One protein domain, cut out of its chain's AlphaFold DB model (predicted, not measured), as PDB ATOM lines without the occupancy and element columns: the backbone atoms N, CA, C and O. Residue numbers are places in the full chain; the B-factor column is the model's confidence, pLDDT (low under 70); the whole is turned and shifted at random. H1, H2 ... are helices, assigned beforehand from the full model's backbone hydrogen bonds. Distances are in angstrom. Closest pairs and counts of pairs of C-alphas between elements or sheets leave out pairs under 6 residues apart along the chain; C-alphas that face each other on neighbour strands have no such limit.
ATOM      1  N   VAL A   8     217.027 166.392 151.867       87.81
ATOM      2  CA  VAL A   8     217.896 165.855 150.800       87.81
ATOM      3  C   VAL A   8     217.099 165.485 149.545       87.81
ATOM      4  O   VAL A   8     217.544 165.722 148.425       87.81
ATOM      5  N   GLU A   9     215.907 164.911 149.719       88.00
ATOM      6  CA  GLU A   9     215.025 164.587 148.595       88.00
ATOM      7  C   GLU A   9     214.523 165.868 147.928       88.00
ATOM      8  O   GLU A   9     214.431 165.919 146.710       88.00
ATOM      9  N   ARG A  10     214.272 166.928 148.706       89.56
ATOM     10  CA  ARG A  10     213.882 168.242 148.181       89.56
ATOM     11  C   ARG A  10     214.943 168.867 147.295       89.56
ATOM     12  O   ARG A  10     214.611 169.295 146.191       89.56
ATOM     13  N   ASP A  11     216.193 168.838 147.733       91.25
ATOM     14  CA  ASP A  11     217.308 169.320 146.922       91.25
ATOM     15  C   ASP A  11     217.423 168.509 145.621       91.25
ATOM     16  O   ASP A  11     217.583 169.076 144.539       91.25
ATOM     17  N   HIS A  12     217.259 167.182 145.693       92.50
ATOM     18  CA  HIS A  12     217.258 166.326 144.507       92.50
ATOM     19  C   HIS A  12     216.119 166.669 143.536       92.50
ATOM     20  O   HIS A  12     216.354 166.779 142.332       92.50
ATOM     21  N   MET A  13     214.901 166.883 144.042       92.94
ATOM     22  CA  MET A  13     213.750 167.279 143.224       92.94
ATOM     23  C   MET A  13     214.010 168.597 142.488       92.94
ATOM     24  O   MET A  13     213.755 168.679 141.288       92.94
ATOM     25  N   GLU A  14     214.576 169.601 143.165       90.00
ATOM     26  CA  GLU A  14     214.877 170.902 142.553       90.00
ATOM     27  C   GLU A  14     215.944 170.792 141.454       90.00
ATOM     28  O   GLU A  14     215.848 171.430 140.402       90.00
ATOM     29  N   VAL A  15     216.968 169.965 141.674       93.31
ATOM     30  CA  VAL A  15     218.009 169.711 140.673       93.31
ATOM     31  C   VAL A  15     217.414 169.013 139.452       93.31
ATOM     32  O   VAL A  15     217.630 169.463 138.328       93.31
ATOM     33  N   ILE A  16     216.621 167.961 139.654       92.50
ATOM     34  CA  ILE A  16     215.989 167.214 138.561       92.50
ATOM     35  C   ILE A  16     215.014 168.094 137.773       92.50
ATOM     36  O   ILE A  16     215.002 168.032 136.547       92.50
ATOM     37  N   GLU A  17     214.250 168.955 138.444       90.88
ATOM     38  CA  GLU A  17     213.333 169.889 137.788       90.88
ATOM     39  C   GLU A  17     214.069 170.863 136.852       90.88
ATOM     40  O   GLU A  17     213.569 171.194 135.778       90.88
ATOM     41  N   LYS A  18     215.295 171.269 137.210       90.25
ATOM     42  CA  LYS A  18     216.155 172.102 136.353       90.25
ATOM     43  C   LYS A  18     216.819 171.311 135.228       90.25
ATOM     44  O   LYS A  18     217.032 171.861 134.150       90.25
ATOM     45  N   LEU A  19     217.183 170.054 135.479       91.88
ATOM     46  CA  LEU A  19     217.857 169.205 134.494       91.88
ATOM     47  C   LEU A  19     216.901 168.648 133.436       91.88
ATOM     48  O   LEU A  19     217.323 168.430 132.302       91.88
ATOM     49  N   VAL A  20     215.639 168.407 133.798       94.12
ATOM     50  CA  VAL A  20     214.653 167.746 132.937       94.12
ATOM     51  C   VAL A  20     213.401 168.624 132.817       94.12
ATOM     52  O   VAL A  20     212.418 168.414 133.533       94.12
ATOM     53  N   PRO A  21     213.400 169.602 131.886       92.12
ATOM     54  CA  PRO A  21     212.270 170.510 131.675       92.12
ATOM     55  C   PRO A  21     210.958 169.782 131.355       92.12
ATOM     56  O   PRO A  21     209.883 170.224 131.760       92.12
ATOM     57  N   ASP A  22     211.043 168.640 130.674       93.94
ATOM     58  CA  ASP A  22     209.881 167.817 130.330       93.94
ATOM     59  C   ASP A  22     209.205 167.243 131.581       93.94
ATOM     60  O   ASP A  22     207.977 167.207 131.672       93.94
ATOM     61  N   LEU A  23     209.995 166.856 132.591       92.69
ATOM     62  CA  LEU A  23     209.469 166.379 133.869       92.69
ATOM     63  C   LEU A  23     208.792 167.518 134.638       92.69
ATOM     64  O   LEU A  23     207.725 167.315 135.217       92.69
ATOM     65  N   ALA A  24     209.371 168.722 134.602       92.44
ATOM     66  CA  ALA A  24     208.773 169.917 135.198       92.44
ATOM     67  C   ALA A  24     207.420 170.257 134.543       92.44
ATOM     68  O   ALA A  24     206.432 170.522 135.229       92.44
ATOM     69  N   SER A  25     207.348 170.183 133.210       93.62
ATOM     70  CA  SER A  25     206.105 170.383 132.456       93.62
ATOM     71  C   SER A  25     205.054 169.320 132.786       93.62
ATOM     72  O   SER A  25     203.878 169.644 132.993       93.62
ATOM     73  N   LEU A  26     205.474 168.059 132.914       92.75
ATOM     74  CA  LEU A  26     204.601 166.966 133.327       92.75
ATOM     75  C   LEU A  26     204.042 167.199 134.736       92.75
ATOM     76  O   LEU A  26     202.829 167.095 134.932       92.75
ATOM     77  N   ARG A  27     204.892 167.579 135.701       94.12
ATOM     78  CA  ARG A  27     204.468 167.948 137.059       94.12
ATOM     79  C   ARG A  27     203.434 169.070 137.017       94.12
ATOM     80  O   ARG A  27     202.383 168.930 137.631       94.12
ATOM     81  N   ALA A  28     203.692 170.146 136.274       91.81
ATOM     82  CA  ALA A  28     202.778 171.286 136.170       91.81
ATOM     83  C   ALA A  28     201.425 170.930 135.525       91.81
ATOM     84  O   ALA A  28     200.424 171.597 135.775       91.81
ATOM     85  N   THR A  29     201.383 169.880 134.701       93.81
ATOM     86  CA  THR A  29     200.146 169.392 134.072       93.81
ATOM     87  C   THR A  29     199.356 168.478 135.009       93.81
ATOM     88  O   THR A  29     198.125 168.515 135.041       93.81
ATOM     89  N   LEU A  30     200.053 167.646 135.782       91.75
ATOM     90  CA  LEU A  30     199.428 166.683 136.687       91.75
ATOM     91  C   LEU A  30     199.023 167.307 138.024       91.75
ATOM     92  O   LEU A  30     197.993 166.935 138.589       91.75
ATOM     93  N   CYS A  31     199.802 168.259 138.530       87.12
ATOM     94  CA  CYS A  31     199.579 168.900 139.817       87.12
ATOM     95  C   CYS A  31     198.961 170.298 139.639       87.12
ATOM     96  O   CYS A  31     199.456 171.079 138.829       87.12
ATOM     97  N   PRO A  32     197.913 170.661 140.407       84.19
ATOM     98  CA  PRO A  32     197.223 169.861 141.430       84.19
ATOM     99  C   PRO A  32     196.016 169.063 140.895       84.19
ATOM    100  O   PRO A  32     195.281 168.470 141.677       84.19
ATOM    101  N   SER A  33     195.753 169.077 139.584       88.69
ATOM    102  CA  SER A  33     194.496 168.556 139.022       88.69
ATOM    103  C   SER A  33     194.276 167.056 139.255       88.69
ATOM    104  O   SER A  33     193.135 166.621 139.400       88.69
ATOM    105  N   TYR A  34     195.346 166.263 139.246       89.62
ATOM    106  CA  TYR A  34     195.292 164.804 139.340       89.62
ATOM    107  C   TYR A  34     195.955 164.268 140.611       89.62
ATOM    108  O   TYR A  34     195.525 163.237 141.127       89.62
ATOM    109  N   MET A  35     196.997 164.938 141.113       92.31
ATOM    110  CA  MET A  35     197.713 164.533 142.326       92.31
ATOM    111  C   MET A  35     198.441 165.705 142.993       92.31
ATOM    112  O   MET A  35     198.757 166.701 142.342       92.31
ATOM    113  N   ASP A  36     198.750 165.550 144.281       89.88
ATOM    114  CA  ASP A  36     199.595 166.481 145.031       89.88
ATOM    115  C   ASP A  36     201.072 166.350 144.627       89.88
ATOM    116  O   ASP A  36     201.517 165.289 144.181       89.88
ATOM    117  N   GLU A  37     201.857 167.405 144.846       90.56
ATOM    118  CA  GLU A  37     203.292 167.431 144.519       90.56
ATOM    119  C   GLU A  37     204.064 166.323 145.247       90.56
ATOM    120  O   GLU A  37     204.866 165.612 144.643       90.56
ATOM    121  N   ASP A  38     203.748 166.101 146.524       89.31
ATOM    122  CA  ASP A  38     204.337 165.020 147.315       89.31
ATOM    123  C   ASP A  38     204.048 163.640 146.712       89.31
ATOM    124  O   ASP A  38     204.874 162.732 146.794       89.31
ATOM    125  N   ALA A  39     202.856 163.453 146.138       89.62
ATOM    126  CA  ALA A  39     202.462 162.188 145.531       89.62
ATOM    127  C   ALA A  39     203.184 161.965 144.197       89.62
ATOM    128  O   ALA A  39     203.679 160.863 143.960       89.62
ATOM    129  N   PHE A  40     203.309 163.012 143.376       93.12
ATOM    130  CA  PHE A  40     204.075 162.978 142.130       93.12
ATOM    131  C   PHE A  40     205.518 162.529 142.376       93.12
ATOM    132  O   PHE A  40     205.986 161.550 141.788       93.12
ATOM    133  N   TRP A  41     206.204 163.180 143.316       92.69
ATOM    134  CA  TRP A  41     207.605 162.882 143.590       92.69
ATOM    135  C   TRP A  41     207.817 161.515 144.244       92.69
ATOM    136  O   TRP A  41     208.783 160.828 143.924       92.69
ATOM    137  N   LYS A  42     206.886 161.042 145.078       90.19
ATOM    138  CA  LYS A  42     206.932 159.665 145.605       90.19
ATOM    139  C   LYS A  42     206.853 158.612 144.508       90.19
ATOM    140  O   LYS A  42     207.541 157.598 144.590       90.19
ATOM    141  N   ILE A  43     206.009 158.831 143.500       91.81
ATOM    142  CA  ILE A  43     205.922 157.929 142.347       91.81
ATOM    143  C   ILE A  43     207.239 157.968 141.570       91.81
ATOM    144  O   ILE A  43     207.771 156.908 141.250       91.81
ATOM    145  N   TYR A  44     207.796 159.160 141.341       92.19
ATOM    146  CA  TYR A  44     209.099 159.320 140.698       92.19
ATOM    147  C   TYR A  44     210.202 158.532 141.419       92.19
ATOM    148  O   TYR A  44     210.847 157.695 140.795       92.19
ATOM    149  N   PHE A  45     210.375 158.724 142.730       90.19
ATOM    150  CA  PHE A  45     211.399 158.008 143.499       90.19
ATOM    151  C   PHE A  45     211.186 156.495 143.476       90.19
ATOM    152  O   PHE A  45     212.140 155.743 143.322       90.19
ATOM    153  N   LYS A  46     209.933 156.039 143.533       89.56
ATOM    154  CA  LYS A  46     209.620 154.612 143.446       89.56
ATOM    155  C   LYS A  46     209.982 154.004 142.085       89.56
ATOM    156  O   LYS A  46     210.470 152.880 142.041       89.56
ATOM    157  N   LEU A  47     209.740 154.729 140.991       89.88
ATOM    158  CA  LEU A  47     210.129 154.303 139.639       89.88
ATOM    159  C   LEU A  47     211.649 154.364 139.437       89.88
ATOM    160  O   LEU A  47     212.231 153.526 138.746       89.88
ATOM    161  N   LEU A  48     212.304 155.343 140.059       88.12
ATOM    162  CA  LEU A  48     213.756 155.469 140.051       88.12
ATOM    163  C   LEU A  48     214.417 154.294 140.786       88.12
ATOM    164  O   LEU A  48     215.351 153.692 140.269       88.12
ATOM    165  N   GLU A  49     213.896 153.913 141.954       82.69
ATOM    166  CA  GLU A  49     214.368 152.742 142.700       82.69
ATOM    167  C   GLU A  49     214.155 151.439 141.924       82.69
ATOM    168  O   GLU A  49     215.056 150.603 141.882       82.69
ATOM    169  N   SER A  50     212.993 151.260 141.283       80.94
ATOM    170  CA  SER A  50     212.725 150.040 140.518       80.94
ATOM    171  C   SER A  50     213.631 149.923 139.295       80.94
ATOM    172  O   SER A  50     214.248 148.879 139.104       80.94
ATOM    173  N   SER A  51     213.791 151.004 138.525       73.56
ATOM    174  CA  SER A  51     214.676 151.014 137.348       73.56
ATOM    175  C   SER A  51     216.148 150.805 137.713       73.56
ATOM    176  O   SER A  51     216.875 150.126 136.992       73.56
ATOM    177  N   LEU A  52     216.597 151.311 138.865       65.06
ATOM    178  CA  LEU A  52     217.943 151.042 139.366       65.06
ATOM    179  C   LEU A  52     218.090 149.601 139.886       65.06
ATOM    180  O   LEU A  52     219.150 149.000 139.736       65.06
ATOM    181  N   SER A  53     217.039 149.013 140.465       60.00
ATOM    182  CA  SER A  53     217.069 147.623 140.942       60.00
ATOM    183  C   SER A  53     217.141 146.592 139.809       60.00
ATOM    184  O   SER A  53     217.829 145.582 139.944       60.00
ATOM    185  N   GLU A  54     216.498 146.864 138.670       59.25
ATOM    186  CA  GLU A  54     216.511 145.967 137.507       59.25
ATOM    187  C   GLU A  54     217.900 145.907 136.851       59.25
ATOM    188  O   GLU A  54     218.347 144.831 136.478       59.25
ATOM    189  N   HIS A  55     218.641 147.019 136.820       55.69
ATOM    190  CA  HIS A  55     220.005 147.070 136.272       55.69
ATOM    191  C   HIS A  55     221.123 146.709 137.262       55.69
ATOM    192  O   HIS A  55     222.285 146.678 136.876       55.69
TER     193      HIS A  55
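Overview. This is residues 8 to 55 of the 232 residues of the protein "BSD domain-containing protein" of Aegilops tauschii subsp. strangulata (UniProt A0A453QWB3). Three helices turn in different directions: H1 and H2 make a corner at a tight link, and after a loop H3 folds back past both, near each but touching neither. The end of H3 sticks out as an arm, residues 46 to 55, of which 46 to 54 belong to H3, and this arm adds to the length of a small body. The printed part has 48 residues with three named helices, in the order H1, H2, H3, and no named strand; it is all helix. It is only just compact, close to loose, with a radius of gyration of the C-alphas of 11.1 A, and spans 32 by 21 by 20 A.

Arrangement. H1, residues 8 to 19, and H2, residues 21 to 30, only just touch, with 3 pairs of C-alphas within 8 A, and touch only at the corner by their link. H1 touches H2 with residues 17 to 18 alone; the closest C-alphas of the two helices, those of Glu 17 and Ala 24, are 5.2 A apart. The two run opposite ways at a steep tilt of 69 degrees, only just short of about perpendicular. H3, residues 37 to 54, is close to H2 but not clearly touching; their closest C-alphas, of Arg 27 and Phe 40, are 7.1 A apart. These two run opposite ways at a steep tilt of 52 degrees. H3 is also close to H1 but not clearly touching, about perpendicular at 86 degrees, with the closest C-alphas, of Met 13 and Trp 41, 7.6 A apart. In H1, H2 and H3 every O i to N i+4 pair is within hydrogen-bond range.

Along the chain. H1 begins at C-alpha 8, (217.896, 165.855, 150.800), and is 16.6 A long from first to last C-alpha. H2 measures 14.3 A and begins at C-alpha 21, (212.270, 170.510, 131.675). H3, the longest, measures 26.2 A and ends at C-alpha 54, (216.511, 145.967, 137.507).

Size, cuts and confidence. The C-alphas farthest apart, of Ser 33 and His 55, are 33.5 A apart. The printed part has no cut; the link from H1 to H2 is tight and that from H2 to H3, six residues, is short. Mean pLDDT of the printed part is 87.7, and residues 52 to 55 are under 70.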